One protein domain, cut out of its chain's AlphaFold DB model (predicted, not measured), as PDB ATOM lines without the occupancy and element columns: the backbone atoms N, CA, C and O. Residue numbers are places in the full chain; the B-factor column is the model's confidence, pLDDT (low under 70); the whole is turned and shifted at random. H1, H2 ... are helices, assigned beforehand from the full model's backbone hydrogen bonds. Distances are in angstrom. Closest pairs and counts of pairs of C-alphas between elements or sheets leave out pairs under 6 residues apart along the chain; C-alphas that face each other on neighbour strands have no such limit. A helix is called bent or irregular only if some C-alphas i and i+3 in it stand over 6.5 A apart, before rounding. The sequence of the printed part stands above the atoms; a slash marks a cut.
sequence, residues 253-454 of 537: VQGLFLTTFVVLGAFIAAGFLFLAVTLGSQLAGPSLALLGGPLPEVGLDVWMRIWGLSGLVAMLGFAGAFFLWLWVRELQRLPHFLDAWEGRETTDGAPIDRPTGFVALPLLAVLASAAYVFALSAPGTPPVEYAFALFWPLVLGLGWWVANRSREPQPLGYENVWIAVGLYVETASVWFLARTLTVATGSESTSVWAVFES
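AT A GLANCE: This is residues 253 to 454 of the 537 residues of an uncharacterized protein of Halobellus limi (UniProt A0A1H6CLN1). This is a long bundle of five helical rods running up and down: H1, H2a, H3 and H5 lie round the bundle's long axis, and H4 packs on the side made by H2a and H3. H1 and H2a form the longest hairpin, with residues 291 to 297 sticking out at its turn; H2b bends away at the other end, and tiny H6 packs on H5. The printed part has 202 residues, with six named helices, H1 to H6 in chain order, and no named strand; the class is all helix. It is only just compact, close to loose, with a radius of gyration of the C-alphas of 19.9 A, and spans 68 by 37 by 26 A.

HOW THE PARTS SIT: The longest helix, H2, residues 300 to 342, was assigned as one helix by its hydrogen bonds but is bent, with C-alphas 332 and 335 6.7 A apart; its arms, H2a, residues 300 to 332, and H2b, residues 335 to 342, stand at a steep tilt of 49 degrees. H1, residues 253 to 291, touches H2a as a helical hairpin, closest at the C-alphas of Ala 269 and Gly 320, 4.4 A, opposite ways at a shallow tilt of 22 degrees. H2a, with residues 308 to 323 alone, touches H3, residues 360 to 376, closest at the C-alphas of Ala 319 and Pro 362, 4.4 A. H4, residues 382 to 405, touches H2a, closest at the C-alphas of Gly 308 and Ala 389, 5.4 A, and forms a helical hairpin with H3. H5, residues 415 to 440, runs the same way as H3 at 6 degrees, a shallow tilt, and touches it, closest at the C-alphas of Ala 370 and Leu 433, 5.3 A. H5 also touches H1, closest at the C-alphas of Gly 265 and Leu 423, 5.4 A. H6, residues 449 to 452, touches H5, closest at the C-alphas of Thr 436 and Val 451, 5.8 A. H1 and H4 are apart. Every O i to N i+4 pair is within hydrogen-bond range in H2a, H2b, H3 and H5, against 33 of 35 in H1 and 18 of 20 in H4; H6 is too short for one.

IN THESE COORDINATES: H1 measures 56.3 A from C-alpha 253 at (-66.553, -70.262, -18.815); it is only just irregular, with C-alphas 282 and 285 6.6 A apart, and has a kink of 39 degrees near residue 285. H2a measures 47.4 A, H5 36.7 A, H4 35.4 A and H3 24.5 A. C-alpha 452, ending H6, is at (-49.726, -99.010, -8.134).

THE WHOLE: The C-alphas of Glu 297 and Gly 343 are the two farthest apart, 69.7 A. The printed part has no cut; the link from H2 to H3 is long, 17 residues. The mean pLDDT of the printed part is 77.3, and residues 284 to 299 and 442 to 454 are among those under 70.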
ATOM      1  N   VAL A 253     -66.501 -68.919 -19.422       78.06
ATOM      2  CA  VAL A 253     -66.553 -70.262 -18.815       78.06
ATOM      3  C   VAL A 253     -65.209 -70.987 -18.950       78.06
ATOM      4  O   VAL A 253     -64.785 -71.697 -18.041       78.06
ATOM      5  N   GLN A 254     -64.512 -70.796 -20.072       81.38
ATOM      6  CA  GLN A 254     -63.204 -71.407 -20.293       81.38
ATOM      7  C   GLN A 254     -62.115 -70.728 -19.462       81.38
ATOM      8  O   GLN A 254     -61.294 -71.425 -18.866       81.38
ATOM      9  N   GLY A 255     -62.149 -69.396 -19.352       82.25
ATOM     10  CA  GLY A 255     -61.273 -68.647 -18.452       82.25
ATOM     11  C   GLY A 255     -61.426 -69.084 -16.995       82.25
ATOM     12  O   GLY A 255     -60.424 -69.328 -16.323       82.25
ATOM     13  N   LEU A 256     -62.659 -69.311 -16.538       84.69
ATOM     14  CA  LEU A 256     -62.964 -69.805 -15.193       84.69
ATOM     15  C   LEU A 256     -62.262 -71.135 -14.875       84.69
ATOM     16  O   LEU A 256     -61.589 -71.252 -13.847       84.69
ATOM     17  N   PHE A 257     -62.370 -72.135 -15.753       84.88
ATOM     18  CA  PHE A 257     -61.758 -73.444 -15.509       84.88
ATOM     19  C   PHE A 257     -60.241 -73.439 -15.696       84.88
ATOM     20  O   PHE A 257     -59.525 -73.983 -14.859       84.88
ATOM     21  N   LEU A 258     -59.737 -72.807 -16.759       87.69
ATOM     22  CA  LEU A 258     -58.302 -72.814 -17.047       87.69
ATOM     23  C   LEU A 258     -57.506 -72.010 -16.020       87.69
ATOM     24  O   LEU A 258     -56.477 -72.495 -15.562       87.69
ATOM     25  N   THR A 259     -58.009 -70.853 -15.578       87.56
ATOM     26  CA  THR A 259     -57.358 -70.086 -14.502       87.56
ATOM     27  C   THR A 259     -57.297 -70.916 -13.221       87.56
ATOM     28  O   THR A 259     -56.256 -70.983 -12.574       87.56
ATOM     29  N   THR A 260     -58.376 -71.635 -12.893       86.62
ATOM     30  CA  THR A 260     -58.402 -72.544 -11.735       86.62
ATOM     31  C   THR A 260     -57.351 -73.641 -11.846       86.62
ATOM     32  O   THR A 260     -56.661 -73.929 -10.871       86.62
ATOM     33  N   PHE A 261     -57.213 -74.253 -13.022       88.81
ATOM     34  CA  PHE A 261     -56.227 -75.306 -13.239       88.81
ATOM     35  C   PHE A 261     -54.797 -74.796 -13.117       88.81
ATOM     36  O   PHE A 261     -53.980 -75.456 -12.482       88.81
ATOM     37  N   VAL A 262     -54.509 -73.614 -13.661       87.56
ATOM     38  CA  VAL A 262     -53.176 -73.020 -13.554       87.56
ATOM     39  C   VAL A 262     -52.855 -72.622 -12.109       87.56
ATOM     40  O   VAL A 262     -51.764 -72.924 -11.631       87.56
ATOM     41  N   VAL A 263     -53.800 -72.019 -11.379       84.75
ATOM     42  CA  VAL A 263     -53.616 -71.680  -9.953       84.75
ATOM     43  C   VAL A 263     -53.411 -72.938  -9.107       84.75
ATOM     44  O   VAL A 263     -52.531 -72.962  -8.248       84.75
ATOM     45  N   LEU A 264     -54.176 -74.004  -9.359       85.75
ATOM     46  CA  LEU A 264     -54.001 -75.276  -8.656       85.75
ATOM     47  C   LEU A 264     -52.655 -75.933  -8.993       85.75
ATOM     48  O   LEU A 264     -52.010 -76.486  -8.107       85.75
ATOM     49  N   GLY A 265     -52.207 -75.837 -10.243       86.50
ATOM     50  CA  GLY A 265     -50.876 -76.275 -10.653       86.50
ATOM     51  C   GLY A 265     -49.772 -75.508  -9.926       86.50
ATOM     52  O   GLY A 265     -48.899 -76.111  -9.311       86.50
ATOM     53  N   ALA A 266     -49.860 -74.175  -9.876       83.50
ATOM     54  CA  ALA A 266     -48.926 -73.343  -9.114       83.50
ATOM     55  C   ALA A 266     -48.911 -73.699  -7.613       83.50
ATOM     56  O   ALA A 266     -47.850 -73.712  -6.988       83.50
ATOM     57  N   PHE A 267     -50.071 -74.046  -7.047       81.88
ATOM     58  CA  PHE A 267     -50.195 -74.554  -5.679       81.88
ATOM     59  C   PHE A 267     -49.460 -75.872  -5.460       81.88
ATOM     60  O   PHE A 267     -48.717 -76.019  -4.488       81.88
ATOM     61  N   ILE A 268     -49.605 -76.816  -6.383       83.50
ATOM     62  CA  ILE A 268     -48.899 -78.092  -6.312       83.50
ATOM     63  C   ILE A 268     -47.382 -77.889  -6.457       83.50
ATOM     64  O   ILE A 268     -46.608 -78.459  -5.680       83.50
ATOM     65  N   ALA A 269     -46.960 -77.011  -7.367       84.38
ATOM     66  CA  ALA A 269     -45.565 -76.637  -7.565       84.38
ATOM     67  C   ALA A 269     -44.934 -76.057  -6.288       84.38
ATOM     68  O   ALA A 269     -43.828 -76.445  -5.896       84.38
ATOM     69  N   ALA A 270     -45.661 -75.176  -5.591       78.06
ATOM     70  CA  ALA A 270     -45.252 -74.652  -4.292       78.06
ATOM     71  C   ALA A 270     -45.138 -75.761  -3.230       78.06
ATOM     72  O   ALA A 270     -44.209 -75.741  -2.424       78.06
ATOM     73  N   GLY A 271     -46.004 -76.778  -3.280       78.88
ATOM     74  CA  GLY A 271     -45.905 -77.971  -2.437       78.88
ATOM     75  C   GLY A 271     -44.580 -78.730  -2.596       78.88
ATOM     76  O   GLY A 271     -43.987 -79.140  -1.596       78.88
ATOM     77  N   PHE A 272     -44.057 -78.872  -3.821       82.12
ATOM     78  CA  PHE A 272     -42.732 -79.473  -4.047       82.12
ATOM     79  C   PHE A 272     -41.598 -78.638  -3.447       82.12
ATOM     80  O   PHE A 272     -40.675 -79.191  -2.844       82.12
ATOM     81  N   LEU A 273     -41.675 -77.313  -3.585       79.69
ATOM     82  CA  LEU A 273     -40.697 -76.388  -3.010       79.69
ATOM     83  C   LEU A 273     -40.704 -76.456  -1.480       79.69
ATOM     84  O   LEU A 273     -39.646 -76.582  -0.861       79.69
ATOM     85  N   PHE A 274     -41.892 -76.457  -0.874       77.12
ATOM     86  CA  PHE A 274     -42.062 -76.629   0.565       77.12
ATOM     87  C   PHE A 274     -41.482 -77.963   1.051       77.12
ATOM     88  O   PHE A 274     -40.749 -78.000   2.044       77.12
ATOM     89  N   LEU A 275     -41.747 -79.059   0.330       78.56
ATOM     90  CA  LEU A 275     -41.191 -80.374   0.647       78.56
ATOM     91  C   LEU A 275     -39.657 -80.368   0.571       78.56
ATOM     92  O   LEU A 275     -39.001 -80.900   1.467       78.56
ATOM     93  N   ALA A 276     -39.081 -79.730  -0.451       82.94
ATOM     94  CA  ALA A 276     -37.635 -79.600  -0.609       82.94
ATOM     95  C   ALA A 276     -36.993 -78.814   0.546       82.94
ATOM     96  O   ALA A 276     -35.997 -79.263   1.111       82.94
ATOM     97  N   VAL A 277     -37.578 -77.677   0.943       75.62
ATOM     98  CA  VAL A 277     -37.090 -76.855   2.066       75.62
ATOM     99  C   VAL A 277     -37.220 -77.594   3.396       75.62
ATOM    100  O   VAL A 277     -36.285 -77.604   4.202       75.62
ATOM    101  N   THR A 278     -38.350 -78.263   3.619       78.00
ATOM    102  CA  THR A 278     -38.587 -79.044   4.839       78.00
ATOM    103  C   THR A 278     -37.573 -80.178   4.951       78.00
ATOM    104  O   THR A 278     -36.918 -80.320   5.982       78.00
ATOM    105  N   LEU A 279     -37.366 -80.932   3.870       78.44
ATOM    106  CA  LEU A 279     -36.373 -82.000   3.829       78.44
ATOM    107  C   LEU A 279     -34.952 -81.446   4.020       78.44
ATOM    108  O   LEU A 279     -34.194 -81.960   4.836       78.44
ATOM    109  N   GLY A 280     -34.601 -80.359   3.330       77.25
ATOM    110  CA  GLY A 280     -33.292 -79.717   3.448       77.25
ATOM    111  C   GLY A 280     -32.982 -79.232   4.866       77.25
ATOM    112  O   GLY A 280     -31.881 -79.464   5.364       77.25
ATOM    113  N   SER A 281     -33.952 -78.622   5.552       71.31
ATOM    114  CA  SER A 281     -33.767 -78.142   6.930       71.31
ATOM    115  C   SER A 281     -33.569 -79.286   7.930       71.31
ATOM    116  O   SER A 281     -32.707 -79.190   8.804       71.31
ATOM    117  N   GLN A 282     -34.283 -80.403   7.757       76.12
ATOM    118  CA  GLN A 282     -34.088 -81.614   8.563       76.12
ATOM    119  C   GLN A 282     -32.720 -82.270   8.320       76.12
ATOM    120  O   GLN A 282     -32.142 -82.853   9.237       76.12
ATOM    121  N   LEU A 283     -32.179 -82.155   7.104       70.06
ATOM    122  CA  LEU A 283     -30.882 -82.723   6.726       70.06
ATOM    123  C   LEU A 283     -29.686 -81.842   7.109       70.06
ATOM    124  O   LEU A 283     -28.586 -82.367   7.303       70.06
ATOM    125  N   ALA A 284     -29.876 -80.527   7.231       66.38
ATOM    126  CA  ALA A 284     -28.794 -79.573   7.477       66.38
ATOM    127  C   ALA A 284     -28.058 -79.843   8.799       66.38
ATOM    128  O   ALA A 284     -26.831 -79.894   8.815       66.38
ATOM    129  N   GLY A 285     -28.786 -80.079   9.896       64.44
ATOM    130  CA  GLY A 285     -28.193 -80.342  11.215       64.44
ATOM    131  C   GLY A 285     -27.284 -81.582  11.241       64.44
ATOM    132  O   GLY A 285     -26.099 -81.450  11.552       64.44
ATOM    133  N   PRO A 286     -27.791 -82.773  10.868       64.25
ATOM    134  CA  PRO A 286     -26.988 -83.994  10.790       64.25
ATOM    135  C   PRO A 286     -25.797 -83.883   9.826       64.25
ATOM    136  O   PRO A 286     -24.706 -84.352  10.142       64.25
ATOM    137  N   SER A 287     -25.977 -83.226   8.676       64.06
ATOM    138  CA  SER A 287     -24.913 -83.066   7.672       64.06
ATOM    139  C   SER A 287     -23.799 -82.127   8.149       64.06
ATOM    140  O   SER A 287     -22.620 -82.418   7.961       64.06
ATOM    141  N   LEU A 288     -24.148 -81.022   8.818       63.16
ATOM    142  CA  LEU A 288     -23.177 -80.089   9.401       63.16
ATOM    143  C   LEU A 288     -22.427 -80.703  10.588       63.16
ATOM    144  O   LEU A 288     -21.231 -80.462  10.742       63.16
ATOM    145  N   ALA A 289     -23.094 -81.535  11.394       64.19
ATOM    146  CA  ALA A 289     -22.447 -82.277  12.474       64.19
ATOM    147  C   ALA A 289     -21.399 -83.276  11.945       64.19
ATOM    148  O   ALA A 289     -20.332 -83.412  12.538       64.19
ATOM    149  N   LEU A 290     -21.670 -83.918  10.801       61.53
ATOM    150  CA  LEU A 290     -20.722 -84.807  10.116       61.53
ATOM    151  C   LEU A 290     -19.530 -84.043   9.512       61.53
ATOM    152  O   LEU A 290     -18.406 -84.535   9.558       61.53
ATOM    153  N   LEU A 291     -19.754 -82.826   9.002       61.41
ATOM    154  CA  LEU A 291     -18.696 -81.944   8.485       61.41
ATOM    155  C   LEU A 291     -17.800 -81.350   9.585       61.41
ATOM    156  O   LEU A 291     -16.657 -80.994   9.310       61.41
ATOM    157  N   GLY A 292     -18.311 -81.230  10.815       59.56
ATOM    158  CA  GLY A 292     -17.563 -80.747  11.982       59.56
ATOM    159  C   GLY A 292     -16.694 -81.805  12.679       59.56
ATOM    160  O   GLY A 292     -15.920 -81.453  13.568       59.56
ATOM    161  N   GLY A 293     -16.819 -83.083  12.304       61.12
ATOM    162  CA  GLY A 293     -15.985 -84.185  12.795       61.12
ATOM    163  C   GLY A 293     -14.726 -84.423  11.943       61.12
ATOM    164  O   GLY A 293     -14.566 -83.816  10.881       61.12
ATOM    165  N   PRO A 294     -13.805 -85.310  12.367       57.66
ATOM    166  CA  PRO A 294     -12.654 -85.692  11.553       57.66
ATOM    167  C   PRO A 294     -13.110 -86.409  10.264       57.66
ATOM    168  O   PRO A 294     -13.427 -87.595  10.259       57.66
ATOM    169  N   LEU A 295     -13.089 -85.670   9.149       55.22
ATOM    170  CA  LEU A 295     -13.439 -86.104   7.785       55.22
ATOM    171  C   LEU A 295     -12.858 -87.468   7.320       55.22
ATOM    172  O   LEU A 295     -13.535 -88.128   6.531       55.22
ATOM    173  N   PRO A 296     -11.662 -87.931   7.755       54.03
ATOM    174  CA  PRO A 296     -11.103 -89.212   7.304       54.03
ATOM    175  C   PRO A 296     -11.822 -90.466   7.827       54.03
ATOM    176  O   PRO A 296     -11.617 -91.541   7.270       54.03
ATOM    177  N   GLU A 297     -12.633 -90.363   8.886       53.38
ATOM    178  CA  GLU A 297     -13.331 -91.513   9.497       53.38
ATOM    179  C   GLU A 297     -14.709 -91.783   8.868       53.38
ATOM    180  O   GLU A 297     -15.353 -92.798   9.143       53.38
ATOM    181  N   VAL A 298     -15.166 -90.886   7.990       60.16
ATOM    182  CA  VAL A 298     -16.460 -90.976   7.316       60.16
ATOM    183  C   VAL A 298     -16.297 -91.795   6.031       60.16
ATOM    184  O   VAL A 298     -15.762 -91.310   5.034       60.16
ATOM    185  N   GLY A 299     -16.738 -93.056   6.056       67.50
ATOM    186  CA  GLY A 299     -16.682 -93.958   4.899       67.50
ATOM    187  C   GLY A 299     -17.409 -93.413   3.659       67.50
ATOM    188  O   GLY A 299     -18.331 -92.601   3.765       67.50
ATOM    189  N   LEU A 300     -17.012 -93.885   2.470       71.69
ATOM    190  CA  LEU A 300     -17.550 -93.449   1.170       71.69
ATOM    191  C   LEU A 300     -19.083 -93.576   1.082       71.69
ATOM    192  O   LEU A 300     -19.733 -92.721   0.484       71.69
ATOM    193  N   ASP A 301     -19.662 -94.568   1.756       71.31
ATOM    194  CA  ASP A 301     -21.111 -94.790   1.823       71.31
ATOM    195  C   ASP A 301     -21.865 -93.626   2.491       71.31
ATOM    196  O   ASP A 301     -22.967 -93.262   2.079       71.31
ATOM    197  N   VAL A 302     -21.268 -92.984   3.500       73.94
ATOM    198  CA  VAL A 302     -21.889 -91.844   4.192       73.94
ATOM    199  C   VAL A 302     -21.880 -90.606   3.298       73.94
ATOM    200  O   VAL A 302     -22.897 -89.922   3.186       73.94
ATOM    201  N   TRP A 303     -20.769 -90.348   2.602       75.69
ATOM    202  CA  TRP A 303     -20.679 -89.267   1.615       75.69
ATOM    203  C   TRP A 303     -21.655 -89.452   0.464       75.69
ATOM    204  O   TRP A 303     -22.323 -88.502   0.055       75.69
ATOM    205  N   MET A 304     -21.773 -90.686  -0.017       77.31
ATOM    206  CA  MET A 304     -22.699 -91.045  -1.075       77.31
ATOM    207  C   MET A 304     -24.149 -90.776  -0.673       77.31
ATOM    208  O   MET A 304     -24.918 -90.186  -1.435       77.31
ATOM    209  N   ARG A 305     -24.499 -91.112   0.571       77.25
ATOM    210  CA  ARG A 305     -25.824 -90.856   1.132       77.25
ATOM    211  C   ARG A 305     -26.109 -89.365   1.315       77.25
ATOM    212  O   ARG A 305     -27.204 -88.923   0.979       77.25
ATOM    213  N   ILE A 306     -25.138 -88.572   1.781       79.31
ATOM    214  CA  ILE A 306     -25.265 -87.103   1.866       79.31
ATOM    215  C   ILE A 306     -25.465 -86.505   0.470       79.31
ATOM    216  O   ILE A 306     -26.346 -85.664   0.279       79.31
ATOM    217  N   TRP A 307     -24.691 -86.955  -0.521       85.62
ATOM    218  CA  TRP A 307     -24.802 -86.489  -1.902       85.62
ATOM    219  C   TRP A 307     -26.155 -86.843  -2.524       85.62
ATOM    220  O   TRP A 307     -26.787 -85.991  -3.145       85.62
ATOM    221  N   GLY A 308     -26.643 -88.067  -2.317       85.00
ATOM    222  CA  GLY A 308     -27.956 -88.489  -2.795       85.00
ATOM    223  C   GLY A 308     -29.109 -87.761  -2.094       85.00
ATOM    224  O   GLY A 308     -30.049 -87.331  -2.752       85.00
ATOM    225  N   LEU A 309     -29.031 -87.521  -0.781       84.31
ATOM    226  CA  LEU A 309     -30.028 -86.712  -0.063       84.31
ATOM    227  C   LEU A 309     -30.015 -85.241  -0.513       84.31
ATOM    228  O   LEU A 309     -31.073 -84.640  -0.690       84.31
ATOM    229  N   SER A 310     -28.832 -84.682  -0.774       85.31
ATOM    230  CA  SER A 310     -28.690 -83.341  -1.360       85.31
ATOM    231  C   SER A 310     -29.285 -83.288  -2.769       85.31
ATOM    232  O   SER A 310     -30.011 -82.352  -3.101       85.31
ATOM    233  N   GLY A 311     -29.043 -84.326  -3.575       87.81
ATOM    234  CA  GLY A 311     -29.649 -84.497  -4.892       87.81
ATOM    235  C   GLY A 311     -31.172 -84.591  -4.835       87.81
ATOM    236  O   GLY A 311     -31.846 -83.980  -5.656       87.81
ATOM    237  N   LEU A 312     -31.732 -85.280  -3.836       87.81
ATOM    238  CA  LEU A 312     -33.178 -85.370  -3.612       87.81
ATOM    239  C   LEU A 312     -33.791 -83.990  -3.321       87.81
ATOM    240  O   LEU A 312     -34.772 -83.609  -3.957       87.81
ATOM    241  N   VAL A 313     -33.180 -83.212  -2.420       87.62
ATOM    242  CA  VAL A 313     -33.595 -81.825  -2.135       87.62
ATOM    243  C   VAL A 313     -33.504 -80.960  -3.394       87.62
ATOM    244  O   VAL A 313     -34.451 -80.245  -3.720       87.62
ATOM    245  N   ALA A 314     -32.397 -81.054  -4.134       87.38
ATOM    246  CA  ALA A 314     -32.184 -80.270  -5.346       87.38
ATOM    247  C   ALA A 314     -33.184 -80.624  -6.460       87.38
ATOM    248  O   ALA A 314     -33.674 -79.728  -7.140       87.38
ATOM    249  N   MET A 315     -33.527 -81.902  -6.629       89.88
ATOM    250  CA  MET A 315     -34.474 -82.373  -7.647       89.88
ATOM    251  C   MET A 315     -35.916 -81.979  -7.333       89.88
ATOM    252  O   MET A 315     -36.630 -81.554  -8.238       89.88
ATOM    253  N   LEU A 316     -36.340 -82.062  -6.067       88.44
ATOM    254  CA  LEU A 316     -37.658 -81.581  -5.638       88.44
ATOM    255  C   LEU A 316     -37.755 -80.054  -5.745       88.44
ATOM    256  O   LEU A 316     -38.741 -79.535  -6.268       88.44
ATOM    257  N   GLY A 317     -36.705 -79.342  -5.323       84.56
ATOM    258  CA  GLY A 317     -36.612 -77.890  -5.464       84.56
ATOM    259  C   GLY A 317     -36.647 -77.456  -6.931       84.56
ATOM    260  O   GLY A 317     -37.384 -76.542  -7.293       84.56
ATOM    261  N   PHE A 318     -35.916 -78.159  -7.796       85.38
ATOM    262  CA  PHE A 318     -35.950 -77.944  -9.239       85.38
ATOM    263  C   PHE A 318     -37.325 -78.233  -9.833       85.38
ATOM    264  O   PHE A 318     -37.827 -77.398 -10.576       85.38
ATOM    265  N   ALA A 319     -37.952 -79.366  -9.500       87.06
ATOM    266  CA  ALA A 319     -39.280 -79.706 -10.004       87.06
ATOM    267  C   ALA A 319     -40.297 -78.614  -9.656       87.06
ATOM    268  O   ALA A 319     -40.976 -78.116 -10.549       87.06
ATOM    269  N   GLY A 320     -40.343 -78.186  -8.392       84.00
ATOM    270  CA  GLY A 320     -41.251 -77.135  -7.947       84.00
ATOM    271  C   GLY A 320     -40.959 -75.768  -8.576       84.00
ATOM    272  O   GLY A 320     -41.877 -75.112  -9.058       84.00
ATOM    273  N   ALA A 321     -39.692 -75.351  -8.660       81.62
ATOM    274  CA  ALA A 321     -39.325 -74.077  -9.286       81.62
ATOM    275  C   ALA A 321     -39.618 -74.073 -10.793       81.62
ATOM    276  O   ALA A 321     -40.110 -73.083 -11.333       81.62
ATOM    277  N   PHE A 322     -39.337 -75.188 -11.471       81.69
ATOM    278  CA  PHE A 322     -39.577 -75.339 -12.900       81.69
ATOM    279  C   PHE A 322     -41.079 -75.393 -13.198       81.69
ATOM    280  O   PHE A 322     -41.527 -74.673 -14.083       81.69
ATOM    281  N   PHE A 323     -41.874 -76.156 -12.435       84.62
ATOM    282  CA  PHE A 323     -43.339 -76.150 -12.552       84.62
ATOM    283  C   PHE A 323     -43.931 -74.764 -12.300       84.62
ATOM    284  O   PHE A 323     -44.731 -74.293 -13.103       84.62
ATOM    285  N   LEU A 324     -43.500 -74.071 -11.244       81.50
ATOM    286  CA  LEU A 324     -43.980 -72.723 -10.949       81.50
ATOM    287  C   LEU A 324     -43.657 -71.753 -12.093       81.50
ATOM    288  O   LEU A 324     -44.525 -71.008 -12.542       81.50
ATOM    289  N   TRP A 325     -42.429 -71.804 -12.615       79.19
ATOM    290  CA  TRP A 325     -42.019 -71.010 -13.772       79.19
ATOM    291  C   TRP A 325     -42.867 -71.299 -15.022       79.19
ATOM    292  O   TRP A 325     -43.202 -70.373 -15.764       79.19
ATOM    293  N   LEU A 326     -43.255 -72.557 -15.243       80.62
ATOM    294  CA  LEU A 326     -44.142 -72.946 -16.340       80.62
ATOM    295  C   LEU A 326     -45.562 -72.412 -16.145       80.62
ATOM    296  O   LEU A 326     -46.112 -71.819 -17.071       80.62
ATOM    297  N   TRP A 327     -46.142 -72.563 -14.952       83.88
ATOM    298  CA  TRP A 327     -47.492 -72.081 -14.660       83.88
ATOM    299  C   TRP A 327     -47.611 -70.565 -14.766       83.88
ATOM    300  O   TRP A 327     -48.591 -70.074 -15.318       83.88
ATOM    301  N   VAL A 328     -46.588 -69.821 -14.340       78.75
ATOM    302  CA  VAL A 328     -46.529 -68.365 -14.540       78.75
ATOM    303  C   VAL A 328     -46.575 -68.007 -16.028       78.75
ATOM    304  O   VAL A 328     -47.307 -67.099 -16.418       78.75
ATOM    305  N   ARG A 329     -45.852 -68.737 -16.887       79.88
ATOM    306  CA  ARG A 329     -45.914 -68.517 -18.343       79.88
ATOM    307  C   ARG A 329     -47.274 -68.887 -18.928       79.88
ATOM    308  O   ARG A 329     -47.763 -68.171 -19.797       79.88
ATOM    309  N   GLU A 330     -47.904 -69.959 -18.452       83.50
ATOM    310  CA  GLU A 330     -49.258 -70.324 -18.886       83.50
ATOM    311  C   GLU A 330     -50.295 -69.271 -18.476       83.50
ATOM    312  O   GLU A 330     -51.151 -68.931 -19.289       83.50
ATOM    313  N   LEU A 331     -50.179 -68.654 -17.290       79.38
ATOM    314  CA  LEU A 331     -51.020 -67.504 -16.917       79.38
ATOM    315  C   LEU A 331     -50.864 -66.332 -17.887       79.38
ATOM    316  O   LEU A 331     -51.846 -65.671 -18.203       79.38
ATOM    317  N   GLN A 332     -49.654 -66.077 -18.383       78.88
ATOM    318  CA  GLN A 332     -49.388 -64.990 -19.334       78.88
ATOM    319  C   GLN A 332     -49.872 -65.318 -20.760       78.88
ATOM    320  O   GLN A 332     -50.245 -64.427 -21.526       78.88
ATOM    321  N   ARG A 333     -49.887 -66.602 -21.134       83.62
ATOM    322  CA  ARG A 333     -50.415 -67.079 -22.424       83.62
ATOM    323  C   ARG A 333     -51.940 -67.199 -22.426       83.62
ATOM    324  O   ARG A 333     -52.550 -67.042 -23.482       83.62
ATOM    325  N   LEU A 334     -52.556 -67.446 -21.268       86.44
ATOM    326  CA  LEU A 334     -53.989 -67.708 -21.139       86.44
ATOM    327  C   LEU A 334     -54.882 -66.590 -21.716       86.44
ATOM    328  O   LEU A 334     -55.775 -66.936 -22.489       86.44
ATOM    329  N   PRO A 335     -54.652 -65.286 -21.455       83.94
ATOM    330  CA  PRO A 335     -55.447 -64.215 -22.057       83.94
ATOM    331  C   PRO A 335     -55.430 -64.266 -23.588       83.94
ATOM    332  O   PRO A 335     -56.486 -64.278 -24.205       83.94
ATOM    333  N   HIS A 336     -54.252 -64.433 -24.200       85.25
ATOM    334  CA  HIS A 336     -54.098 -64.549 -25.655       85.25
ATOM    335  C   HIS A 336     -54.840 -65.765 -26.230       85.25
ATOM    336  O   HIS A 336     -55.395 -65.708 -27.328       85.25
ATOM    337  N   PHE A 337     -54.861 -66.880 -25.494       87.06
ATOM    338  CA  PHE A 337     -55.656 -68.042 -25.876       87.06
ATOM    339  C   PHE A 337     -57.159 -67.764 -25.783       87.06
ATOM    340  O   PHE A 337     -57.890 -68.137 -26.696       87.06
ATOM    341  N   LEU A 338     -57.627 -67.109 -24.715       85.00
ATOM    342  CA  LEU A 338     -59.040 -66.762 -24.546       85.00
ATOM    343  C   LEU A 338     -59.504 -65.754 -25.607       85.00
ATOM    344  O   LEU A 338     -60.564 -65.959 -26.189       85.00
ATOM    345  N   ASP A 339     -58.689 -64.743 -25.929       83.44
ATOM    346  CA  ASP A 339     -58.865 -63.825 -27.067       83.44
ATOM    347  C   ASP A 339     -59.091 -64.604 -28.371       83.44
ATOM    348  O   ASP A 339     -60.143 -64.491 -29.007       83.44
ATOM    349  N   ALA A 340     -58.131 -65.465 -28.733       84.12
ATOM    350  CA  ALA A 340     -58.184 -66.260 -29.957       84.12
ATOM    351  C   ALA A 340     -59.360 -67.249 -29.967       84.12
ATOM    352  O   ALA A 340     -59.973 -67.492 -31.007       84.12
ATOM    353  N   TRP A 341     -59.682 -67.825 -28.809       82.00
ATOM    354  CA  TRP A 341     -60.775 -68.774 -28.659       82.00
ATOM    355  C   TRP A 341     -62.136 -68.096 -28.804       82.00
ATOM    356  O   TRP A 341     -63.010 -68.646 -29.474       82.00
ATOM    357  N   GLU A 342     -62.331 -66.932 -28.184       77.31
ATOM    358  CA  GLU A 342     -63.585 -66.165 -28.162       77.31
ATOM    359  C   GLU A 342     -63.763 -65.255 -29.382       77.31
ATOM    360  O   GLU A 342     -64.870 -64.767 -29.610       77.31
ATOM    361  N   GLY A 343     -62.707 -65.043 -30.170       74.94
ATOM    362  CA  GLY A 343     -62.706 -64.098 -31.286       74.94
ATOM    363  C   GLY A 343     -62.723 -62.640 -30.819       74.94
ATOM    364  O   GLY A 343     -63.399 -61.812 -31.425       74.94
ATOM    365  N   ARG A 344     -62.029 -62.337 -29.715       77.38
ATOM    366  CA  ARG A 344     -61.898 -60.992 -29.128       77.38
ATOM    367  C   ARG A 344     -60.435 -60.544 -29.201       77.38
ATOM    368  O   ARG A 344     -59.549 -61.383 -29.121       77.38
ATOM    369  N   GLU A 345     -60.194 -59.241 -29.304       73.31
ATOM    370  CA  GLU A 345     -58.854 -58.636 -29.262       73.31
ATOM    371  C   GLU A 345     -58.803 -57.631 -28.104       73.31
ATOM    372  O   GLU A 345     -59.090 -56.447 -28.269       73.31
ATOM    373  N   THR A 346     -58.528 -58.121 -26.899       71.69
ATOM    374  CA  THR A 346     -58.408 -57.296 -25.683       71.69
ATOM    375  C   THR A 346     -57.001 -57.323 -25.096       71.69
ATOM    376  O   THR A 346     -56.681 -56.483 -24.256       71.69
ATOM    377  N   THR A 347     -56.177 -58.293 -25.497       73.38
ATOM    378  CA  THR A 347     -54.823 -58.485 -24.982       73.38
ATOM    379  C   THR A 347     -53.796 -57.880 -25.939       73.38
ATOM    380  O   THR A 347     -53.723 -58.251 -27.108       73.38
ATOM    381  N   ASP A 348     -52.981 -56.958 -25.425       69.62
ATOM    382  CA  ASP A 348     -51.907 -56.307 -26.175       69.62
ATOM    383  C   ASP A 348     -50.615 -57.151 -26.136       69.62
ATOM    384  O   ASP A 348     -50.209 -57.628 -25.076       69.62
ATOM    385  N   GLY A 349     -49.905 -57.254 -27.266       74.12
ATOM    386  CA  GLY A 349     -48.567 -57.859 -27.342       74.12
ATOM    387  C   GLY A 349     -48.516 -59.267 -27.948       74.12
ATOM    388  O   GLY A 349     -49.486 -59.763 -28.516       74.12
ATOM    389  N   ALA A 350     -47.329 -59.880 -27.899       74.88
ATOM    390  CA  ALA A 350     -47.106 -61.248 -28.366       74.88
ATOM    391  C   ALA A 350     -47.106 -62.223 -27.175       74.88
ATOM    392  O   ALA A 350     -46.552 -61.887 -26.122       74.88
ATOM    393  N   PRO A 351     -47.663 -63.439 -27.333       78.25
ATOM    394  CA  PRO A 351     -47.653 -64.437 -26.274       78.25
ATOM    395  C   PRO A 351     -46.218 -64.847 -25.933       78.25
ATOM    396  O   PRO A 351     -45.360 -64.970 -26.807       78.25
ATOM    397  N   ILE A 352     -45.969 -65.104 -24.652       76.06
ATOM    398  CA  ILE A 352     -44.664 -65.566 -24.176       76.06
ATOM    399  C   ILE A 352     -44.432 -67.016 -24.606       76.06
ATOM    400  O   ILE A 352     -45.305 -67.867 -24.450       76.06
ATOM    401  N   ASP A 353     -43.239 -67.316 -25.117       73.44
ATOM    402  CA  ASP A 353     -42.852 -68.668 -25.532       73.44
ATOM    403  C   ASP A 353     -42.722 -69.632 -24.345       73.44
ATOM    404  O   ASP A 353     -42.543 -69.224 -23.198       73.44
ATOM    405  N   ARG A 354     -42.778 -70.941 -24.600       68.94
ATOM    406  CA  ARG A 354     -42.553 -71.975 -23.577       68.94
ATOM    407  C   ARG A 354     -41.567 -73.028 -24.082       68.94
ATOM    408  O   ARG A 354     -41.428 -73.197 -25.294       68.94
ATOM    409  N   PRO A 355     -40.866 -73.748 -23.195       67.06
ATOM    410  CA  PRO A 355     -39.983 -74.827 -23.620       67.06
ATOM    411  C   PRO A 355     -40.765 -76.020 -24.185       67.06
ATOM    412  O   PRO A 355     -41.827 -76.400 -23.687       67.06
ATOM    413  N   THR A 356     -40.213 -76.651 -25.219       63.72
ATOM    414  CA  THR A 356     -40.720 -77.909 -25.782       63.72
ATOM    415  C   THR A 356     -40.542 -79.042 -24.766       63.72
ATOM    416  O   THR A 356     -39.473 -79.178 -24.174       63.72
ATOM    417  N   GLY A 357     -41.575 -79.864 -24.548       61.88
ATOM    418  CA  GLY A 357     -41.556 -80.902 -23.503       61.88
ATOM    419  C   GLY A 357     -41.988 -80.402 -22.119       61.88
ATOM    420  O   GLY A 357     -41.446 -80.852 -21.113       61.88
ATOM    421  N   PHE A 358     -42.973 -79.497 -22.106       65.88
ATOM    422  CA  PHE A 358     -43.578 -78.757 -20.988       65.88
ATOM    423  C   PHE A 358     -43.555 -79.440 -19.603       65.88
ATOM    424  O   PHE A 358     -43.231 -78.779 -18.632       65.88
ATOM    425  N   VAL A 359     -43.806 -80.750 -19.483       74.62
ATOM    426  CA  VAL A 359     -43.851 -81.459 -18.178       74.62
ATOM    427  C   VAL A 359     -42.741 -82.501 -17.999       74.62
ATOM    428  O   VAL A 359     -42.529 -83.019 -16.906       74.62
ATOM    429  N   ALA A 360     -42.010 -82.840 -19.061       81.88
ATOM    430  CA  ALA A 360     -41.157 -84.027 -19.080       81.88
ATOM    431  C   ALA A 360     -39.988 -83.934 -18.088       81.88
ATOM    432  O   ALA A 360     -39.727 -84.881 -17.354       81.88
ATOM    433  N   LEU A 361     -39.302 -82.789 -18.037       82.69
ATOM    434  CA  LEU A 361     -38.166 -82.578 -17.135       82.69
ATOM    435  C   LEU A 361     -38.535 -82.590 -15.648       82.69
ATOM    436  O   LEU A 361     -37.905 -83.345 -14.903       82.69
ATOM    437  N   PRO A 362     -39.523 -81.806 -15.182       82.44
ATOM    438  CA  PRO A 362     -39.881 -81.842 -13.772       82.44
ATOM    439  C   PRO A 362     -40.504 -83.197 -13.392       82.44
ATOM    440  O   PRO A 362     -40.227 -83.706 -12.309       82.44
ATOM    441  N   LEU A 363     -41.217 -83.870 -14.309       86.06
ATOM    442  CA  LEU A 363     -41.685 -85.243 -14.096       86.06
ATOM    443  C   LEU A 363     -40.520 -86.226 -13.910       86.06
ATOM    444  O   LEU A 363     -40.546 -87.027 -12.978       86.06
ATOM    445  N   LEU A 364     -39.486 -86.161 -14.756       88.31
ATOM    446  CA  LEU A 364     -38.278 -86.978 -14.594       88.31
ATOM    447  C   LEU A 364     -37.617 -86.731 -13.234       88.31
ATOM    448  O   LEU A 364     -37.162 -87.682 -12.600       88.31
ATOM    449  N   ALA A 365     -37.604 -85.479 -12.768       87.62
ATOM    450  CA  ALA A 365     -37.066 -85.138 -11.460       87.62
ATOM    451  C   ALA A 365     -37.859 -85.778 -10.310       87.62
ATOM    452  O   ALA A 365     -37.261 -86.386  -9.417       87.62
ATOM    453  N   VAL A 366     -39.194 -85.722 -10.358       87.75
ATOM    454  CA  VAL A 366     -40.072 -86.356  -9.360       87.75
ATOM    455  C   VAL A 366     -39.952 -87.884  -9.390       87.75
ATOM    456  O   VAL A 366     -39.807 -88.508  -8.340       87.75
ATOM    457  N   LEU A 367     -39.954 -88.502 -10.575       87.56
ATOM    458  CA  LEU A 367     -39.851 -89.958 -10.718       87.56
ATOM    459  C   LEU A 367     -38.498 -90.493 -10.236       87.56
ATOM    460  O   LEU A 367     -38.456 -91.497  -9.525       87.56
ATOM    461  N   ALA A 368     -37.397 -89.813 -10.567       88.06
ATOM    462  CA  ALA A 368     -36.072 -90.181 -10.074       88.06
ATOM    463  C   ALA A 368     -35.965 -90.022  -8.550       88.06
ATOM    464  O   ALA A 368     -35.379 -90.872  -7.882       88.06
ATOM    465  N   SER A 369     -36.583 -88.973  -8.000       88.25
ATOM    466  CA  SER A 369     -36.665 -88.743  -6.553       88.25
ATOM    467  C   SER A 369     -37.423 -89.869  -5.844       88.25
ATOM    468  O   SER A 369     -36.947 -90.405  -4.846       88.25
ATOM    469  N   ALA A 370     -38.569 -90.288  -6.390       84.75
ATOM    470  CA  ALA A 370     -39.345 -91.412  -5.872       84.75
ATOM    471  C   ALA A 370     -38.558 -92.735  -5.929       84.75
ATOM    472  O   ALA A 370     -38.526 -93.477  -4.949       84.75
ATOM    473  N   ALA A 371     -37.868 -93.010  -7.042       83.50
ATOM    474  CA  ALA A 371     -37.033 -94.202  -7.184       83.50
ATOM    475  C   ALA A 371     -35.896 -94.247  -6.148       83.50
ATOM    476  O   ALA A 371     -35.638 -95.299  -5.563       83.50
ATOM    477  N   TYR A 372     -35.254 -93.106  -5.879       85.31
ATOM    478  CA  TYR A 372     -34.211 -93.001  -4.860       85.31
ATOM    479  C   TYR A 372     -34.756 -93.222  -3.441       85.31
ATOM    480  O   TYR A 372     -34.187 -93.998  -2.676       85.31
ATOM    481  N   VAL A 373     -35.903 -92.618  -3.104       82.00
ATOM    482  CA  VAL A 373     -36.587 -92.838  -1.815       82.00
ATOM    483  C   VAL A 373     -36.918 -94.315  -1.599       82.00
ATOM    484  O   VAL A 373     -36.711 -94.841  -0.510       82.00
ATOM    485  N   PHE A 374     -37.403 -95.000  -2.635       76.94
ATOM    486  CA  PHE A 374     -37.714 -96.424  -2.553       76.94
ATOM    487  C   PHE A 374     -36.459 -97.281  -2.312       76.94
ATOM    488  O   PHE A 374     -36.500 -98.222  -1.520       76.94
ATOM    489  N   ALA A 375     -35.335 -96.938  -2.951       77.94
ATOM    490  CA  ALA A 375     -34.062 -97.639  -2.774       77.94
ATOM    491  C   ALA A 375     -33.514 -97.517  -1.341       77.94
ATOM    492  O   ALA A 375     -33.048 -98.509  -0.784       77.94
ATOM    493  N   LEU A 376     -33.660 -96.348  -0.704       74.38
ATOM    494  CA  LEU A 376     -33.236 -96.129   0.688       74.38
ATOM    495  C   LEU A 376     -33.926 -97.065   1.694       74.38
ATOM    496  O   LEU A 376     -33.354 -97.366   2.743       74.38
ATOM    497  N   SER A 377     -35.139 -97.527   1.386       67.50
ATOM    498  CA  SER A 377     -35.918 -98.424   2.248       67.50
ATOM    499  C   SER A 377     -35.649 -99.914   2.016       67.50
ATOM    500  O   SER A 377     -36.131-100.746   2.784       67.50
ATOM    501  N   ALA A 378     -34.880-100.273   0.985       65.12
ATOM    502  CA  ALA A 378     -34.514-101.650   0.667       65.12
ATOM    503  C   ALA A 378     -32.995-101.849   0.867       65.12
ATOM    504  O   ALA A 378     -32.210-101.509  -0.027       65.12
ATOM    505  N   PRO A 379     -32.546-102.387   2.023       53.53
ATOM    506  CA  PRO A 379     -31.122-102.572   2.289       53.53
ATOM    507  C   PRO A 379     -30.478-103.483   1.232       53.53
ATOM    508  O   PRO A 379     -30.971-104.576   0.961       53.53
ATOM    509  N   GLY A 380     -29.366-103.026   0.641       58.12
ATOM    510  CA  GLY A 380     -28.614-103.773  -0.378       58.12
ATOM    511  C   GLY A 380     -28.792-103.302  -1.826       58.12
ATOM    512  O   GLY A 380     -28.469-104.063  -2.737       58.12
ATOM    513  N   THR A 381     -29.247-102.064  -2.071       61.41
ATOM    514  CA  THR A 381     -29.401-101.485  -3.425       61.41
ATOM    515  C   THR A 381     -28.366-100.393  -3.804       61.41
ATOM    516  O   THR A 381     -28.744 -99.368  -4.379       61.41
ATOM    517  N   PRO A 382     -27.039-100.597  -3.604       63.59
ATOM    518  CA  PRO A 382     -26.028 -99.588  -3.937       63.59
ATOM    519  C   PRO A 382     -26.063 -99.069  -5.391       63.59
ATOM    520  O   PRO A 382     -25.834 -97.875  -5.579       63.59
ATOM    521  N   PRO A 383     -26.398 -99.856  -6.443       76.75
ATOM    522  CA  PRO A 383     -26.393 -99.346  -7.817       76.75
ATOM    523  C   PRO A 383     -27.376 -98.195  -8.059       76.75
ATOM    524  O   PRO A 383     -27.109 -97.344  -8.905       76.75
ATOM    525  N   VAL A 384     -28.501 -98.159  -7.336       77.06
ATOM    526  CA  VAL A 384     -29.523 -97.116  -7.510       77.06
ATOM    527  C   VAL A 384     -29.057 -95.799  -6.897       77.06
ATOM    528  O   VAL A 384     -29.268 -94.749  -7.499       77.06
ATOM    529  N   GLU A 385     -28.353 -95.845  -5.763       77.88
ATOM    530  CA  GLU A 385     -27.736 -94.657  -5.166       77.88
ATOM    531  C   GLU A 385     -26.657 -94.071  -6.091       77.88
ATOM    532  O   GLU A 385     -26.664 -92.867  -6.353       77.88
ATOM    533  N   TYR A 386     -25.795 -94.919  -6.676       81.88
ATOM    534  CA  TYR A 386     -24.800 -94.503  -7.680       81.88
ATOM    535  C   TYR A 386     -25.427 -93.929  -8.948       81.88
ATOM    536  O   TYR A 386     -24.994 -92.879  -9.430       81.88
ATOM    537  N   ALA A 387     -26.469 -94.573  -9.470       86.44
ATOM    538  CA  ALA A 387     -27.190 -94.069 -10.629       86.44
ATOM    539  C   ALA A 387     -27.834 -92.708 -10.334       86.44
ATOM    540  O   ALA A 387     -27.668 -91.774 -11.117       86.44
ATOM    541  N   PHE A 388     -28.511 -92.560  -9.191       88.31
ATOM    542  CA  PHE A 388     -29.161 -91.307  -8.810       88.31
ATOM    543  C   PHE A 388     -28.152 -90.168  -8.620       88.31
ATOM    544  O   PHE A 388     -28.361 -89.071  -9.136       88.31
ATOM    545  N   ALA A 389     -27.027 -90.438  -7.952       85.38
ATOM    546  CA  ALA A 389     -25.948 -89.479  -7.724       85.38
ATOM    547  C   ALA A 389     -25.334 -88.899  -9.002       85.38
ATOM    548  O   ALA A 389     -24.915 -87.741  -9.001       85.38
ATOM    549  N   LEU A 390     -25.270 -89.694 -10.074       88.31
ATOM    550  CA  LEU A 390     -24.832 -89.244 -11.396       88.31
ATOM    551  C   LEU A 390     -25.967 -88.581 -12.182       88.31
ATOM    552  O   LEU A 390     -25.722 -87.699 -13.002       88.31
ATOM    553  N   PHE A 391     -27.205 -89.010 -11.948       91.12
ATOM    554  CA  PHE A 391     -28.367 -88.585 -12.713       91.12
ATOM    555  C   PHE A 391     -28.865 -87.189 -12.332       91.12
ATOM    556  O   PHE A 391     -29.153 -86.384 -13.218       91.12
ATOM    557  N   TRP A 392     -28.952 -86.866 -11.038       91.81
ATOM    558  CA  TRP A 392     -29.549 -85.597 -10.611       91.81
ATOM    559  C   TRP A 392     -28.820 -84.349 -11.153       91.81
ATOM    560  O   TRP A 392     -29.512 -83.450 -11.635       91.81
ATOM    561  N   PRO A 393     -27.469 -84.270 -11.213       90.75
ATOM    562  CA  PRO A 393     -26.798 -83.095 -11.770       90.75
ATOM    563  C   PRO A 393     -27.052 -82.941 -13.274       90.75
ATOM    564  O   PRO A 393     -27.148 -81.818 -13.773       90.75
ATOM    565  N   LEU A 394     -27.200 -84.058 -14.001       89.69
ATOM    566  CA  LEU A 394     -27.514 -84.055 -15.433       89.69
ATOM    567  C   LEU A 394     -28.909 -83.486 -15.694       89.69
ATOM    568  O   LEU A 394     -29.072 -82.685 -16.614       89.69
ATOM    569  N   VAL A 395     -29.902 -83.853 -14.875       87.69
ATOM    570  CA  VAL A 395     -31.265 -83.313 -14.995       87.69
ATOM    571  C   VAL A 395     -31.284 -81.810 -14.734       87.69
ATOM    572  O   VAL A 395     -31.875 -81.073 -15.522       87.69
ATOM    573  N   LEU A 396     -30.587 -81.334 -13.698       83.56
ATOM    574  CA  LEU A 396     -30.482 -79.896 -13.423       83.56
ATOM    575  C   LEU A 396     -29.781 -79.140 -14.558       83.56
ATOM    576  O   LEU A 396     -30.254 -78.087 -14.990       83.56
ATOM    577  N   GLY A 397     -28.680 -79.689 -15.081       79.50
ATOM    578  CA  GLY A 397     -27.954 -79.109 -16.213       79.50
ATOM    579  C   GLY A 397     -28.804 -79.045 -17.486       79.50
ATOM    580  O   GLY A 397     -28.800 -78.031 -18.187       79.50
ATOM    581  N   LEU A 398     -29.590 -80.091 -17.754       84.25
ATOM    582  CA  LEU A 398     -30.534 -80.122 -18.868       84.25
ATOM    583  C   LEU A 398     -31.674 -79.114 -18.667       84.25
ATOM    584  O   LEU A 398     -32.039 -78.417 -19.612       84.25
ATOM    585  N   GLY A 399     -32.184 -78.975 -17.442       77.81
ATOM    586  CA  GLY A 399     -33.175 -77.963 -17.075       77.81
ATOM    587  C   GLY A 399     -32.695 -76.541 -17.334       77.81
ATOM    588  O   GLY A 399     -33.391 -75.756 -17.980       77.81
ATOM    589  N   TRP A 400     -31.468 -76.231 -16.915       77.94
ATOM    590  CA  TRP A 400     -30.817 -74.954 -17.204       77.94
ATOM    591  C   TRP A 400     -30.651 -74.709 -18.711       77.94
ATOM    592  O   TRP A 400     -30.912 -73.611 -19.211       77.94
ATOM    593  N   TRP A 401     -30.239 -75.734 -19.459       78.12
ATOM    594  CA  TRP A 401     -30.091 -75.643 -20.910       78.12
ATOM    595  C   TRP A 401     -31.431 -75.377 -21.614       78.12
ATOM    596  O   TRP A 401     -31.504 -74.487 -22.463       78.12
ATOM    597  N   VAL A 402     -32.497 -76.087 -21.221       75.75
ATOM    598  CA  VAL A 402     -33.852 -75.903 -21.766       75.75
ATOM    599  C   VAL A 402     -34.398 -74.514 -21.445       75.75
ATOM    600  O   VAL A 402     -34.914 -73.846 -22.343       75.75
ATOM    601  N   ALA A 403     -34.235 -74.041 -20.206       71.38
ATOM    602  CA  ALA A 403     -34.667 -72.702 -19.812       71.38
ATOM    603  C   ALA A 403     -34.036 -71.620 -20.710       71.38
ATOM    604  O   ALA A 403     -34.738 -70.739 -21.209       71.38
ATOM    605  N   ASN A 404     -32.743 -71.752 -21.024       69.12
ATOM    606  CA  ASN A 404     -32.008 -70.806 -21.869       69.12
ATOM    607  C   ASN A 404     -32.331 -70.889 -23.374       69.12
ATOM    608  O   ASN A 404     -32.052 -69.943 -24.113       69.12
ATOM    609  N   ARG A 405     -32.905 -72.001 -23.848       70.19
ATOM    610  CA  ARG A 405     -33.218 -72.257 -25.269       70.19
ATOM    611  C   ARG A 405     -34.685 -72.020 -25.644       70.19
ATOM    612  O   ARG A 405     -35.040 -72.210 -26.802       70.19
ATOM    613  N   SER A 406     -35.520 -71.577 -24.709       61.47
ATOM    614  CA  SER A 406     -36.985 -71.474 -24.827       61.47
ATOM    615  C   SER A 406     -37.528 -70.349 -25.746       61.47
ATOM    616  O   SER A 406     -38.481 -69.671 -25.383       61.47
ATOM    617  N   ARG A 407     -36.949 -70.130 -26.939       61.09
ATOM    618  CA  ARG A 407     -37.255 -68.990 -27.843       61.09
ATOM    619  C   ARG A 407     -38.004 -69.357 -29.132       61.09
ATOM    620  O   ARG A 407     -37.876 -68.655 -30.132       61.09
ATOM    621  N   GLU A 408     -38.693 -70.492 -29.153       64.81
ATOM    622  CA  GLU A 408     -39.432 -70.926 -30.341       64.81
ATOM    623  C   GLU A 408     -40.925 -70.586 -30.203       64.81
ATOM    624  O   GLU A 408     -41.540 -71.014 -29.219       64.81
ATOM    625  N   PRO A 409     -41.521 -69.874 -31.185       67.69
ATOM    626  CA  PRO A 409     -42.946 -69.564 -31.197       67.69
ATOM    627  C   PRO A 409     -43.788 -70.835 -31.155       67.69
ATOM    628  O   PRO A 409     -43.656 -71.707 -32.018       67.69
ATOM    629  N   GLN A 410     -44.686 -70.931 -30.176       71.69
ATOM    630  CA  GLN A 410     -45.593 -72.074 -30.042       71.69
ATOM    631  C   GLN A 410     -47.053 -71.696 -30.306       71.69
ATOM    632  O   GLN A 410     -47.499 -70.645 -29.836       71.69
ATOM    633  N   PRO A 411     -47.825 -72.565 -30.987       77.25
ATOM    634  CA  PRO A 411     -49.216 -72.286 -31.318       77.25
ATOM    635  C   PRO A 411     -50.088 -72.200 -30.062       77.25
ATOM    636  O   PRO A 411     -49.999 -73.049 -29.177       77.25
ATOM    637  N   LEU A 412     -50.991 -71.218 -30.036       78.00
ATOM    638  CA  LEU A 412     -51.962 -71.015 -28.953       78.00
ATOM    639  C   LEU A 412     -53.172 -71.963 -29.038       78.00
ATOM    640  O   LEU A 412     -53.953 -72.049 -28.108       78.00
ATOM    641  N   GLY A 413     -53.364 -72.699 -30.136       75.00
ATOM    642  CA  GLY A 413     -54.635 -73.393 -30.410       75.00
ATOM    643  C   GLY A 413     -55.039 -74.517 -29.443       75.00
ATOM    644  O   GLY A 413     -56.179 -74.970 -29.502       75.00
ATOM    645  N   TYR A 414     -54.136 -74.977 -28.571       80.50
ATOM    646  CA  TYR A 414     -54.334 -76.176 -27.746       80.50
ATOM    647  C   TYR A 414     -54.095 -75.947 -26.244       80.50
ATOM    648  O   TYR A 414     -53.911 -76.920 -25.511       80.50
ATOM    649  N   GLU A 415     -54.062 -74.696 -25.763       84.31
ATOM    650  CA  GLU A 415     -53.685 -74.413 -24.363       84.31
ATOM    651  C   GLU A 415     -54.608 -75.058 -23.335       84.31
ATOM    652  O   GLU A 415     -54.164 -75.515 -22.288       84.31
ATOM    653  N   ASN A 416     -55.885 -75.209 -23.657       83.62
ATOM    654  CA  ASN A 416     -56.823 -75.917 -22.798       83.62
ATOM    655  C   ASN A 416     -56.458 -77.394 -22.562       83.62
ATOM    656  O   ASN A 416     -56.668 -77.904 -21.465       83.62
ATOM    657  N   VAL A 417     -55.888 -78.073 -23.562       84.19
ATOM    658  CA  VAL A 417     -55.386 -79.446 -23.413       84.19
ATOM    659  C   VAL A 417     -54.068 -79.437 -22.648       84.19
ATOM    660  O   VAL A 417     -53.884 -80.254 -21.751       84.19
ATOM    661  N   TRP A 418     -53.167 -78.503 -22.962       84.94
ATOM    662  CA  TRP A 418     -51.865 -78.405 -22.300       84.94
ATOM    663  C   TRP A 418     -51.980 -78.124 -20.805       84.94
ATOM    664  O   TRP A 418     -51.357 -78.829 -20.016       84.94
ATOM    665  N   ILE A 419     -52.827 -77.173 -20.411       87.50
ATOM    666  CA  ILE A 419     -53.093 -76.832 -19.010       87.50
ATOM    667  C   ILE A 419     -53.709 -78.032 -18.278       87.50
ATOM    668  O   ILE A 419     -53.242 -78.407 -17.202       87.50
ATOM    669  N   ALA A 420     -54.716 -78.687 -18.866       87.69
ATOM    670  CA  ALA A 420     -55.380 -79.829 -18.237       87.69
ATOM    671  C   ALA A 420     -54.444 -81.039 -18.072       87.69
ATOM    672  O   ALA A 420     -54.390 -81.646 -17.001       87.69
ATOM    673  N   VAL A 421     -53.677 -81.377 -19.115       86.00
ATOM    674  CA  VAL A 421     -52.694 -82.470 -19.079       86.00
ATOM    675  C   VAL A 421     -51.541 -82.131 -18.137       86.00
ATOM    676  O   VAL A 421     -51.112 -82.997 -17.381       86.00
ATOM    677  N   GLY A 422     -51.067 -80.882 -18.139       87.25
ATOM    678  CA  GLY A 422     -50.036 -80.397 -17.223       87.25
ATOM    679  C   GLY A 422     -50.422 -80.620 -15.768       87.25
ATOM    680  O   GLY A 422     -49.703 -81.303 -15.038       87.25
ATOM    681  N   LEU A 423     -51.614 -80.151 -15.393       88.75
ATOM    682  CA  LEU A 423     -52.153 -80.313 -14.047       88.75
ATOM    683  C   LEU A 423     -52.340 -81.791 -13.688       88.75
ATOM    684  O   LEU A 423     -51.992 -82.210 -12.583       88.75
ATOM    685  N   TYR A 424     -52.873 -82.593 -14.613       88.50
ATOM    686  CA  TYR A 424     -53.037 -84.031 -14.414       88.50
ATOM    687  C   TYR A 424     -51.701 -84.713 -14.103       88.50
ATOM    688  O   TYR A 424     -51.593 -85.426 -13.103       88.50
ATOM    689  N   VAL A 425     -50.689 -84.489 -14.945       87.12
ATOM    690  CA  VAL A 425     -49.379 -85.136 -14.819       87.12
ATOM    691  C   VAL A 425     -48.684 -84.692 -13.536       87.12
ATOM    692  O   VAL A 425     -48.158 -85.534 -12.809       87.12
ATOM    693  N   GLU A 426     -48.721 -83.399 -13.220       87.75
ATOM    694  CA  GLU A 426     -48.137 -82.869 -11.992       87.75
ATOM    695  C   GLU A 426     -48.809 -83.469 -10.748       87.75
ATOM    696  O   GLU A 426     -48.133 -84.041  -9.890       87.75
ATOM    697  N   THR A 427     -50.141 -83.450 -10.682       84.81
ATOM    698  CA  THR A 427     -50.876 -83.994  -9.530       84.81
ATOM    699  C   THR A 427     -50.667 -85.506  -9.389       84.81
ATOM    700  O   THR A 427     -50.472 -86.018  -8.283       84.81
ATOM    701  N   ALA A 428     -50.659 -86.242 -10.505       84.50
ATOM    702  CA  ALA A 428     -50.360 -87.670 -10.512       84.50
ATOM    703  C   ALA A 428     -48.928 -87.955 -10.027       84.50
ATOM    704  O   ALA A 428     -48.709 -88.943  -9.326       84.50
ATOM    705  N   SER A 429     -47.969 -87.080 -10.345       84.38
ATOM    706  CA  SER A 429     -46.582 -87.209  -9.892       84.38
ATOM    707  C   SER A 429     -46.433 -86.997  -8.379       84.38
ATOM    708  O   SER A 429     -45.742 -87.781  -7.727       84.38
ATOM    709  N   VAL A 430     -47.152 -86.030  -7.791       81.38
ATOM    710  CA  VAL A 430     -47.214 -85.851  -6.326       81.38
ATOM    711  C   VAL A 430     -47.806 -87.076  -5.658       81.38
ATOM    712  O   VAL A 430     -47.254 -87.580  -4.682       81.38
ATOM    713  N   TRP A 431     -48.923 -87.576  -6.188       81.44
ATOM    714  CA  TRP A 431     -49.553 -88.774  -5.654       81.44
ATOM    715  C   TRP A 431     -48.609 -89.973  -5.685       81.44
ATOM    716  O   TRP A 431     -48.482 -90.683  -4.688       81.44
ATOM    717  N   PHE A 432     -47.916 -90.168  -6.808       82.25
ATOM    718  CA  PHE A 432     -46.940 -91.234  -6.963       82.25
ATOM    719  C   PHE A 432     -45.800 -91.104  -5.946       82.25
ATOM    720  O   PHE A 432     -45.459 -92.083  -5.279       82.25
ATOM    721  N   LEU A 433     -45.257 -89.897  -5.759       81.31
ATOM    722  CA  LEU A 433     -44.216 -89.624  -4.767       81.31
ATOM    723  C   LEU A 433     -44.704 -89.903  -3.334       81.31
ATOM    724  O   LEU A 433     -44.043 -90.623  -2.588       81.31
ATOM    725  N   ALA A 434     -45.882 -89.398  -2.960       79.06
ATOM    726  CA  ALA A 434     -46.475 -89.596  -1.636       79.06
ATOM    727  C   ALA A 434     -46.776 -91.075  -1.347       79.06
ATOM    728  O   ALA A 434     -46.522 -91.581  -0.247       79.06
ATOM    729  N   ARG A 435     -47.285 -91.803  -2.346       78.19
ATOM    730  CA  ARG A 435     -47.529 -93.241  -2.236       78.19
ATOM    731  C   ARG A 435     -46.223 -94.017  -2.104       78.19
ATOM    732  O   ARG A 435     -46.151 -94.913  -1.269       78.19
ATOM    733  N   THR A 436     -45.200 -93.640  -2.868       78.88
ATOM    734  CA  THR A 436     -43.863 -94.238  -2.778       78.88
ATOM    735  C   THR A 436     -43.281 -94.058  -1.381       78.88
ATOM    736  O   THR A 436     -42.844 -95.040  -0.794       78.88
ATOM    737  N   LEU A 437     -43.366 -92.853  -0.808       77.25
ATOM    738  CA  LEU A 437     -42.961 -92.588   0.576       77.25
ATOM    739  C   LEU A 437     -43.709 -93.486   1.569       77.25
ATOM    740  O   LEU A 437     -43.084 -94.140   2.394       77.25
ATOM    741  N   THR A 438     -45.034 -93.580   1.439       78.62
ATOM    742  CA  THR A 438     -45.870 -94.394   2.338       78.62
ATOM    743  C   THR A 438     -45.474 -95.873   2.302       78.62
ATOM    744  O   THR A 438     -45.317 -96.493   3.353       78.62
ATOM    745  N   VAL A 439     -45.294 -96.436   1.100       75.75
ATOM    746  CA  VAL A 439     -44.876 -97.835   0.905       75.75
ATOM    747  C   VAL A 439     -43.453 -98.053   1.416       75.75
ATOM    748  O   VAL A 439     -43.196 -99.033   2.102       75.75
ATOM    749  N   ALA A 440     -42.542 -97.118   1.135       72.88
ATOM    750  CA  ALA A 440     -41.152 -97.177   1.570       72.88
ATOM    751  C   ALA A 440     -41.010 -97.131   3.106       72.88
ATOM    752  O   ALA A 440     -40.065 -97.694   3.650       72.88
ATOM    753  N   THR A 441     -41.942 -96.490   3.816       71.75
ATOM    754  CA  THR A 441     -41.969 -96.449   5.291       71.75
ATOM    755  C   THR A 441     -42.816 -97.550   5.940       71.75
ATOM    756  O   THR A 441     -42.862 -97.639   7.166       71.75
ATOM    757  N   GLY A 442     -43.520 -98.365   5.147       67.88
ATOM    758  CA  GLY A 442     -44.385 -99.439   5.638       67.88
ATOM    759  C   GLY A 442     -43.602-100.659   6.139       67.88
ATOM    760  O   GLY A 442     -42.502-100.938   5.674       67.88
ATOM    761  N   SER A 443     -44.178-101.409   7.087       53.03
ATOM    762  CA  SER A 443     -43.555-102.608   7.677       53.03
ATOM    763  C   SER A 443     -43.736-103.894   6.855       53.03
ATOM    764  O   SER A 443     -43.120-104.907   7.179       53.03
ATOM    765  N   GLU A 444     -44.586-103.885   5.825       52.62
ATOM    766  CA  GLU A 444     -44.813-105.021   4.922       52.62
ATOM    767  C   GLU A 444     -44.091-104.816   3.583       52.62
ATOM    768  O   GLU A 444     -43.880-103.686   3.151       52.62
ATOM    769  N   SER A 445     -43.683-105.924   2.956       54.06
ATOM    770  CA  SER A 445     -42.748-106.003   1.822       54.06
ATOM    771  C   SER A 445     -42.803-104.823   0.839       54.06
ATOM    772  O   SER A 445     -43.825-104.592   0.186       54.06
ATOM    773  N   THR A 446     -41.664-104.149   0.667       59.12
ATOM    774  CA  THR A 446     -41.412-103.071  -0.300       59.12
ATOM    775  C   THR A 446     -41.455-103.603  -1.735       59.12
ATOM    776  O   THR A 446     -40.434-103.830  -2.380       59.12
ATOM    777  N   SER A 447     -42.658-103.832  -2.265       67.50
ATOM    778  CA  SER A 447     -42.860-104.136  -3.684       67.50
ATOM    779  C   SER A 447     -43.240-102.870  -4.455       67.50
ATOM    780  O   SER A 447     -44.054-102.066  -4.003       67.50
ATOM    781  N   VAL A 448     -42.674-102.690  -5.652       65.12
ATOM    782  CA  VAL A 448     -43.034-101.575  -6.552       65.12
ATOM    783  C   VAL A 448     -44.511-101.658  -6.955       65.12
ATOM    784  O   VAL A 448     -45.172-100.637  -7.125       65.12
ATOM    785  N   TRP A 449     -45.065-102.870  -7.037       68.75
ATOM    786  CA  TRP A 449     -46.475-103.101  -7.347       68.75
ATOM    787  C   TRP A 449     -47.422-102.516  -6.290       68.75
ATOM    788  O   TRP A 449     -48.447-101.948  -6.665       68.75
ATOM    789  N   ALA A 450     -47.037-102.506  -5.009       66.12
ATOM    790  CA  ALA A 450     -47.821-101.886  -3.934       66.12
ATOM    791  C   ALA A 450     -47.995-100.358  -4.094       66.12
ATOM    792  O   ALA A 450     -48.936 -99.767  -3.545       66.12
ATOM    793  N   VAL A 451     -47.122 -99.699  -4.871       64.31
ATOM    794  CA  VAL A 451     -47.281 -98.281  -5.241       64.31
ATOM    795  C   VAL A 451     -48.457 -98.102  -6.209       64.31
ATOM    796  O   VAL A 451     -49.185 -97.116  -6.118       64.31
ATOM    797  N   PHE A 452     -48.703 -99.077  -7.086       67.31
ATOM    798  CA  PHE A 452     -49.726 -99.010  -8.134       67.31
ATOM    799  C   PHE A 452     -51.069 -99.648  -7.757       67.31
ATOM    800  O   PHE A 452     -52.075 -99.355  -8.402       67.31
ATOM    801  N   GLU A 453     -51.125-100.458  -6.696       64.19
ATOM    802  CA  GLU A 453     -52.348-101.141  -6.234       64.19
ATOM    803  C   GLU A 453     -53.530-100.199  -5.935       64.19
ATOM    804  O   GLU A 453     -54.683-100.622  -5.973       64.19
ATOM    805  N   SER A 454     -53.276 -98.909  -5.680       61.72
ATOM    806  CA  SER A 454     -54.307 -97.914  -5.369       61.72
ATOM    807  C   SER A 454     -54.348 -96.744  -6.360       61.72
ATOM    808  O   SER A 454     -54.509 -95.599  -5.930       61.72
TER     809      SER A 454